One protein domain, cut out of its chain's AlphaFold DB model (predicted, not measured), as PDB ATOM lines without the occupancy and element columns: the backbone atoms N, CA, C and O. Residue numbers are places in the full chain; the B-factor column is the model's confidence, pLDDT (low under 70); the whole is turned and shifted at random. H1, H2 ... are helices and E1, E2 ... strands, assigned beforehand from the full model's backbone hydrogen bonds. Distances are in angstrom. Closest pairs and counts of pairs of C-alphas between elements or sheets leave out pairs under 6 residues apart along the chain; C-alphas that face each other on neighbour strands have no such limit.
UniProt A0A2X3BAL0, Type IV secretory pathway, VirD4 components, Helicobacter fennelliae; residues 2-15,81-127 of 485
ATOM      1  N   LYS A   2     321.579 205.950 314.429       28.70
ATOM      2  CA  LYS A   2     323.049 205.856 314.529       28.70
ATOM      3  C   LYS A   2     323.439 204.392 314.324       28.70
ATOM      4  O   LYS A   2     323.032 203.544 315.111       28.70
ATOM      5  N   ILE A   3     324.174 204.101 313.255       35.78
ATOM      6  CA  ILE A   3     324.732 202.772 313.006       35.78
ATOM      7  C   ILE A   3     325.920 202.613 313.964       35.78
ATOM      8  O   ILE A   3     327.008 203.115 313.702       35.78
ATOM      9  N   GLU A   4     325.690 201.983 315.119       40.94
ATOM     10  CA  GLU A   4     326.769 201.533 316.003       40.94
ATOM     11  C   GLU A   4     327.359 200.247 315.401       40.94
ATOM     12  O   GLU A   4     326.790 199.165 315.529       40.94
ATOM     13  N   SER A   5     328.473 200.368 314.675       39.53
ATOM     14  CA  SER A   5     329.235 199.228 314.155       39.53
ATOM     15  C   SER A   5     329.884 198.448 315.303       39.53
ATOM     16  O   SER A   5     330.489 199.049 316.196       39.53
ATOM     17  N   ALA A   6     329.798 197.115 315.281       42.09
ATOM     18  CA  ALA A   6     330.506 196.265 316.235       42.09
ATOM     19  C   ALA A   6     332.024 196.519 316.168       42.09
ATOM     20  O   ALA A   6     332.593 196.680 315.089       42.09
ATOM     21  N   LYS A   7     332.694 196.563 317.329       42.91
ATOM     22  CA  LYS A   7     334.160 196.637 317.391       42.91
ATOM     23  C   LYS A   7     334.739 195.312 316.894       42.91
ATOM     24  O   LYS A   7     334.564 194.291 317.559       42.91
ATOM     25  N   VAL A   8     335.460 195.349 315.773       45.00
ATOM     26  CA  VAL A   8     336.301 194.236 315.317       45.00
ATOM     27  C   VAL A   8     337.393 194.035 316.365       45.00
ATOM     28  O   VAL A   8     338.312 194.838 316.482       45.00
ATOM     29  N   ASN A   9     337.253 192.992 317.174       47.16
ATOM     30  CA  ASN A   9     338.257 192.567 318.139       47.16
ATOM     31  C   ASN A   9     338.600 191.121 317.806       47.16
ATOM     32  O   ASN A   9     337.769 190.239 318.020       47.16
ATOM     33  N   LEU A  10     339.820 190.907 317.307       46.06
ATOM     34  CA  LEU A  10     340.384 189.594 317.008       46.06
ATOM     35  C   LEU A  10     340.320 188.730 318.278       46.06
ATOM     36  O   LEU A  10     341.066 188.933 319.237       46.06
ATOM     37  N   TYR A  11     339.358 187.815 318.330       50.34
ATOM     38  CA  TYR A  11     339.283 186.802 319.375       50.34
ATOM     39  C   TYR A  11     340.195 185.641 318.959       50.34
ATOM     40  O   TYR A  11     340.173 185.219 317.805       50.34
ATOM     41  N   LYS A  12     341.066 185.207 319.879       52.59
ATOM     42  CA  LYS A  12     342.016 184.107 319.663       52.59
ATOM     43  C   LYS A  12     341.257 182.799 319.367       52.59
ATOM     44  O   LYS A  12     340.148 182.667 319.881       52.59
ATOM     45  N   PRO A  13     341.834 181.859 318.592       51.44
ATOM     46  CA  PRO A  13     341.227 180.548 318.338       51.44
ATOM     47  C   PRO A  13     340.812 179.852 319.638       51.44
ATOM     48  O   PRO A  13     341.318 180.191 320.712       51.44
ATOM     49  N   TYR A  14     339.880 178.899 319.549       52.53
ATOM     50  CA  TYR A  14     339.470 178.105 320.705       52.53
ATOM     51  C   TYR A  14     340.705 177.460 321.348       52.53
ATOM     52  O   TYR A  14     341.512 176.816 320.681       52.53
ATOM     53  N   GLN A  15     340.884 177.708 322.641       54.41
ATOM     54  CA  GLN A  15     341.950 177.123 323.441       54.41
ATOM     55  C   GLN A  15     341.288 176.164 324.418       54.41
ATOM     56  O   GLN A  15     340.303 176.540 325.065       54.41
ATOM     57  N   ASP A  81     344.948 174.620 318.678       49.56
ATOM     58  CA  ASP A  81     344.514 173.836 317.532       49.56
ATOM     59  C   ASP A  81     345.152 174.443 316.274       49.56
ATOM     60  O   ASP A  81     344.799 175.532 315.820       49.56
ATOM     61  N   THR A  82     346.196 173.789 315.773       50.53
ATOM     62  CA  THR A  82     346.962 174.225 314.600       50.53
ATOM     63  C   THR A  82     346.330 173.744 313.298       50.53
ATOM     64  O   THR A  82     346.890 173.990 312.230       50.53
ATOM     65  N   LYS A  83     345.177 173.060 313.357       55.66
ATOM     66  CA  LYS A  83     344.508 172.498 312.178       55.66
ATOM     67  C   LYS A  83     343.671 173.513 311.399       55.66
ATOM     68  O   LYS A  83     343.227 173.196 310.298       55.66
ATOM     69  N   GLU A  84     343.455 174.721 311.918       65.00
ATOM     70  CA  GLU A  84     342.702 175.751 311.199       65.00
ATOM     71  C   GLU A  84     343.461 176.231 309.950       65.00
ATOM     72  O   GLU A  84     344.535 176.822 310.033       65.00
ATOM     73  N   ALA A  85     342.858 176.043 308.773       68.19
ATOM     74  CA  ALA A  85     343.358 176.567 307.496       68.19
ATOM     75  C   ALA A  85     343.130 178.087 307.323       68.19
ATOM     76  O   ALA A  85     343.367 178.637 306.241       68.19
ATOM     77  N   VAL A  86     342.633 178.749 308.373       78.12
ATOM     78  CA  VAL A  86     342.264 180.164 308.401       78.12
ATOM     79  C   VAL A  86     343.495 181.013 308.687       78.12
ATOM     80  O   VAL A  86     344.272 180.745 309.601       78.12
ATOM     81  N   ILE A  87     343.657 182.073 307.910       77.31
ATOM     82  CA  ILE A  87     344.793 182.981 307.996       77.31
ATOM     83  C   ILE A  87     344.450 184.126 308.946       77.31
ATOM     84  O   ILE A  87     343.390 184.745 308.801       77.31
ATOM     85  N   PRO A  88     345.324 184.438 309.917       71.12
ATOM     86  CA  PRO A  88     345.134 185.608 310.753       71.12
ATOM     87  C   PRO A  88     345.265 186.876 309.900       71.12
ATOM     88  O   PRO A  88     346.104 186.961 309.006       71.12
ATOM     89  N   ASN A  89     344.426 187.871 310.177       77.00
ATOM     90  CA  ASN A  89     344.470 189.160 309.489       77.00
ATOM     91  C   ASN A  89     345.645 190.010 310.013       77.00
ATOM     92  O   ASN A  89     345.451 190.922 310.819       77.00
ATOM     93  N   GLU A  90     346.860 189.647 309.608       77.62
ATOM     94  CA  GLU A  90     348.134 190.269 309.984       77.62
ATOM     95  C   GLU A  90     348.808 190.879 308.743       77.62
ATOM     96  O   GLU A  90     348.624 190.398 307.627       77.62
ATOM     97  N   ALA A  91     349.581 191.957 308.916       73.25
ATOM     98  CA  ALA A  91     350.140 192.725 307.796       73.25
ATOM     99  C   ALA A  91     351.174 191.949 306.953       73.25
ATOM    100  O   ALA A  91     351.402 192.297 305.798       73.25
ATOM    101  N   ASP A  92     351.800 190.918 307.521       79.88
ATOM    102  CA  ASP A  92     352.771 190.035 306.866       79.88
ATOM    103  C   ASP A  92     352.124 188.811 306.194       79.88
ATOM    104  O   ASP A  92     352.819 188.019 305.553       79.88
ATOM    105  N   LYS A  93     350.803 188.631 306.333       78.19
ATOM    106  CA  LYS A  93     350.077 187.478 305.799       78.19
ATOM    107  C   LYS A  93     349.260 187.865 304.576       78.19
ATOM    108  O   LYS A  93     348.302 188.627 304.654       78.19
ATOM    109  N   GLU A  94     349.595 187.262 303.441       81.25
ATOM    110  CA  GLU A  94     348.773 187.368 302.238       81.25
ATOM    111  C   GLU A  94     347.553 186.443 302.341       81.25
ATOM    112  O   GLU A  94     347.679 185.230 302.547       81.25
ATOM    113  N   TYR A  95     346.366 187.017 302.160       88.06
ATOM    114  CA  TYR A  95     345.120 186.286 301.958       88.06
ATOM    115  C   TYR A  95     344.585 186.556 300.550       88.06
ATOM    116  O   TYR A  95     344.889 187.572 299.931       88.06
ATOM    117  N   LEU A  96     343.792 185.615 300.050       89.75
ATOM    118  CA  LEU A  96     343.104 185.696 298.770       89.75
ATOM    119  C   LEU A  96     341.626 186.028 298.976       89.75
ATOM    120  O   LEU A  96     341.135 186.974 298.380       89.75
ATOM    121  N   LEU A  97     340.917 185.270 299.820       91.31
ATOM    122  CA  LEU A  97     339.462 185.386 299.971       91.31
ATOM    123  C   LEU A  97     339.061 185.460 301.442       91.31
ATOM    124  O   LEU A  97     339.735 184.913 302.318       91.31
ATOM    125  N   SER A  98     337.911 186.079 301.686       91.38
ATOM    126  CA  SER A  98     337.164 185.998 302.933       91.38
ATOM    127  C   SER A  98     335.967 185.062 302.765       91.38
ATOM    128  O   SER A  98     335.118 185.257 301.895       91.38
ATOM    129  N   LEU A  99     335.874 184.059 303.638       89.50
ATOM    130  CA  LEU A  99     334.726 183.155 303.749       89.50
ATOM    131  C   LEU A  99     333.588 183.750 304.594       89.50
ATOM    132  O   LEU A  99     332.538 183.130 304.747       89.50
ATOM    133  N   GLY A 100     333.794 184.943 305.156       87.62
ATOM    134  CA  GLY A 100     332.858 185.626 306.038       87.62
ATOM    135  C   GLY A 100     333.444 185.879 307.423       87.62
ATOM    136  O   GLY A 100     334.659 185.962 307.608       87.62
ATOM    137  N   TYR A 101     332.557 186.028 308.405       85.50
ATOM    138  CA  TYR A 101     332.922 186.298 309.791       85.50
ATOM    139  C   TYR A 101     332.372 185.209 310.700       85.50
ATOM    140  O   TYR A 101     331.163 184.989 310.761       85.50
ATOM    141  N   GLU A 102     333.255 184.594 311.470       85.31
ATOM    142  CA  GLU A 102     332.857 183.843 312.645       85.31
ATOM    143  C   GLU A 102     332.360 184.817 313.714       85.31
ATOM    144  O   GLU A 102     332.932 185.892 313.928       85.31
ATOM    145  N   VAL A 103     331.292 184.433 314.407       84.88
ATOM    146  CA  VAL A 103     330.717 185.189 315.518       84.88
ATOM    147  C   VAL A 103     330.790 184.354 316.788       84.88
ATOM    148  O   VAL A 103     330.437 183.180 316.781       84.88
ATOM    149  N   LYS A 104     331.185 184.963 317.911       84.06
ATOM    150  CA  LYS A 104     331.265 184.250 319.198       84.06
ATOM    151  C   LYS A 104     329.908 183.695 319.643       84.06
ATOM    152  O   LYS A 104     329.841 182.652 320.283       84.06
ATOM    153  N   LYS A 105     328.828 184.428 319.368       83.44
ATOM    154  CA  LYS A 105     327.457 183.975 319.609       83.44
ATOM    155  C   LYS A 105     326.608 184.243 318.375       83.44
ATOM    156  O   LYS A 105     326.527 185.387 317.923       83.44
ATOM    157  N   PHE A 106     325.973 183.198 317.858       83.81
ATOM    158  CA  PHE A 106     325.020 183.298 316.760       83.81
ATOM    159  C   PHE A 106     323.632 183.673 317.301       83.81
ATOM    160  O   PHE A 106     323.145 183.086 318.265       83.81
ATOM    161  N   TYR A 107     323.006 184.688 316.708       83.75
ATOM    162  CA  TYR A 107     321.699 185.230 317.106       83.75
ATOM    163  C   TYR A 107     320.600 184.935 316.070       83.75
ATOM    164  O   TYR A 107     319.651 185.714 315.939       83.75
ATOM    165  N   GLY A 108     320.747 183.832 315.330       78.81
ATOM    166  CA  GLY A 108     319.799 183.347 314.319       78.81
ATOM    167  C   GLY A 108     319.952 183.979 312.934       78.81
ATOM    168  O   GLY A 108     319.490 183.410 311.956       78.81
ATOM    169  N   ASP A 109     320.621 185.128 312.838       81.62
ATOM    170  CA  ASP A 109     320.879 185.829 311.579       81.62
ATOM    171  C   ASP A 109     322.313 186.370 311.559       81.62
ATOM    172  O   ASP A 109     322.808 186.877 312.574       81.62
ATOM    173  N   ALA A 110     322.992 186.262 310.416       77.56
ATOM    174  CA  ALA A 110     324.392 186.657 310.277       77.56
ATOM    175  C   ALA A 110     324.583 188.172 310.467       77.56
ATOM    176  O   ALA A 110     325.462 188.599 311.221       77.56
ATOM    177  N   VAL A 111     323.715 188.992 309.862       81.12
ATOM    178  CA  VAL A 111     323.789 190.461 309.938       81.12
ATOM    179  C   VAL A 111     323.530 190.936 311.364       81.12
ATOM    180  O   VAL A 111     324.265 191.770 311.895       81.12
ATOM    181  N   LYS A 112     322.515 190.374 312.022       85.19
ATOM    182  CA  LYS A 112     322.201 190.632 313.425       85.19
ATOM    183  C   LYS A 112     323.368 190.232 314.313       85.19
ATOM    184  O   LYS A 112     323.810 191.041 315.124       85.19
ATOM    185  N   SER A 113     323.904 189.026 314.134       85.19
ATOM    186  CA  SER A 113     325.023 188.523 314.937       85.19
ATOM    187  C   SER A 113     326.252 189.422 314.817       85.19
ATOM    188  O   SER A 113     326.868 189.735 315.835       85.19
ATOM    189  N   GLY A 114     326.556 189.913 313.612       81.50
ATOM    190  CA  GLY A 114     327.656 190.847 313.370       81.50
ATOM    191  C   GLY A 114     327.438 192.261 313.925       81.50
ATOM    192  O   GLY A 114     328.406 192.995 314.095       81.50
ATOM    193  N   ARG A 115     326.194 192.661 314.227       83.75
ATOM    194  CA  ARG A 115     325.846 194.005 314.737       83.75
ATOM    195  C   ARG A 115     325.557 194.052 316.240       83.75
ATOM    196  O   ARG A 115     325.449 195.142 316.798       83.75
ATOM    197  N   VAL A 116     325.409 192.908 316.912       86.25
ATOM    198  CA  VAL A 116     325.129 192.873 318.357       86.25
ATOM    199  C   VAL A 116     326.291 193.487 319.138       86.25
ATOM    200  O   VAL A 116     327.446 193.074 319.024       86.25
ATOM    201  N   LYS A 117     325.962 194.462 319.990       79.31
ATOM    202  CA  LYS A 117     326.917 195.140 320.870       79.31
ATOM    203  C   LYS A 117     327.652 194.117 321.740       79.31
ATOM    204  O   LYS A 117     327.026 193.274 322.376       79.31
ATOM    205  N   ASN A 118     328.980 194.209 321.772       83.25
ATOM    206  CA  ASN A 118     329.891 193.295 322.476       83.25
ATOM    207  C   ASN A 118     329.937 191.847 321.950       83.25
ATOM    208  O   ASN A 118     330.623 191.021 322.558       83.25
ATOM    209  N   ASN A 119     329.271 191.519 320.837       85.38
ATOM    210  CA  ASN A 119     329.535 190.251 320.169       85.38
ATOM    211  C   ASN A 119     330.892 190.333 319.464       85.38
ATOM    212  O   ASN A 119     331.185 191.318 318.788       85.38
ATOM    213  N   LYS A 120     331.740 189.322 319.662       82.31
ATOM    214  CA  LYS A 120     333.062 189.284 319.028       82.31
ATOM    215  C   LYS A 120     332.946 188.626 317.665       82.31
ATOM    216  O   LYS A 120     332.228 187.634 317.536       82.31
ATOM    217  N   THR A 121     333.672 189.163 316.694       82.94
ATOM    218  CA  THR A 121     333.727 188.629 315.338       82.94
ATOM    219  C   THR A 121     335.172 188.396 314.916       82.94
ATOM    220  O   THR A 121     336.073 189.137 315.320       82.94
ATOM    221  N   ARG A 122     335.394 187.357 314.112       83.25
ATOM    222  CA  ARG A 122     336.695 187.018 313.528       83.25
ATOM    223  C   ARG A 122     336.515 186.803 312.024       83.25
ATOM    224  O   ARG A 122     335.675 185.990 311.650       83.25
ATOM    225  N   PRO A 123     337.241 187.526 311.155       85.00
ATOM    226  CA  PRO A 123     337.199 187.243 309.727       85.00
ATOM    227  C   PRO A 123     337.821 185.871 309.452       85.00
ATOM    228  O   PRO A 123     338.864 185.537 310.013       85.00
ATOM    229  N   LEU A 124     337.187 185.098 308.578       87.94
ATOM    230  CA  LEU A 124     337.692 183.817 308.099       87.94
ATOM    231  C   LEU A 124     338.384 184.051 306.758       87.94
ATOM    232  O   LEU A 124     337.720 184.181 305.733       87.94
ATOM    233  N   LEU A 125     339.710 184.182 306.775       89.19
ATOM    234  CA  LEU A 125     340.520 184.469 305.592       89.19
ATOM    235  C   LEU A 125     341.264 183.218 305.120       89.19
ATOM    236  O   LEU A 125     341.702 182.412 305.936       89.19
ATOM    237  N   ILE A 126     341.447 183.072 303.813       91.00
ATOM    238  CA  ILE A 126     342.176 181.958 303.188       91.00
ATOM    239  C   ILE A 126     343.106 182.483 302.094       91.00
ATOM    240  O   ILE A 126     342.810 183.508 301.487       91.00
ATOM    241  N   ASN A 127     344.209 181.790 301.807       89.75
ATOM    242  CA  ASN A 127     345.135 182.137 300.718       89.75
ATOM    243  C   ASN A 127     344.925 181.246 299.486       89.75
ATOM    244  O   ASN A 127     344.109 180.323 299.479       89.75
TER     245      ASN A 127
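Overview. This is residues 2 to 15 and 81 to 127 of the 485 residues of the protein "Type IV secretory pathway, VirD4 components" of Helicobacter fennelliae (UniProt A0A2X3BAL0). With little regular structure, this is a two-stranded antiparallel ribbon, E1 and E2, with the short helix H1 at the end where E1 ends and E2 begins, and long stretches without named elements, residues 2 to 15 and 81 to 96. The 61 printed residues run E1, H1, E2, a mixed class with 19 residues in named elements. The whole is only just compact, close to loose, with a radius of gyration of the C-alphas of 12.5 A and spans of 34 by 24 by 17 A.

Arrangement. E1, residues 97 to 103, and E2, residues 121 to 126, are antiparallel neighbours at 155 degrees; N 99 and O 124, 2.8 A, and N 122 and O 102, 2.9 A, are within hydrogen-bond range. The closest C-alphas of E1 and H1, residues 110 to 115, are those of Val 103 and Ser 113, 6.6 A apart. In H1 every O i to N i+4 pair is within hydrogen-bond range.

Along the chain. E1 is 17.8 A long from C-alpha 97 at (339.462, 185.386, 299.971); E2 is 16.2 A long, ending with C-alpha 126 at (342.176, 181.958, 303.188).

Size, cuts and confidence. Residues 16 to 80 are not printed; C-alphas 15 and 81 are 7.2 A apart. The link E1 to H1 is short, H1 to E2 tight. The model's pLDDT is under 70 in residues 2 to 15 and 81 to 85.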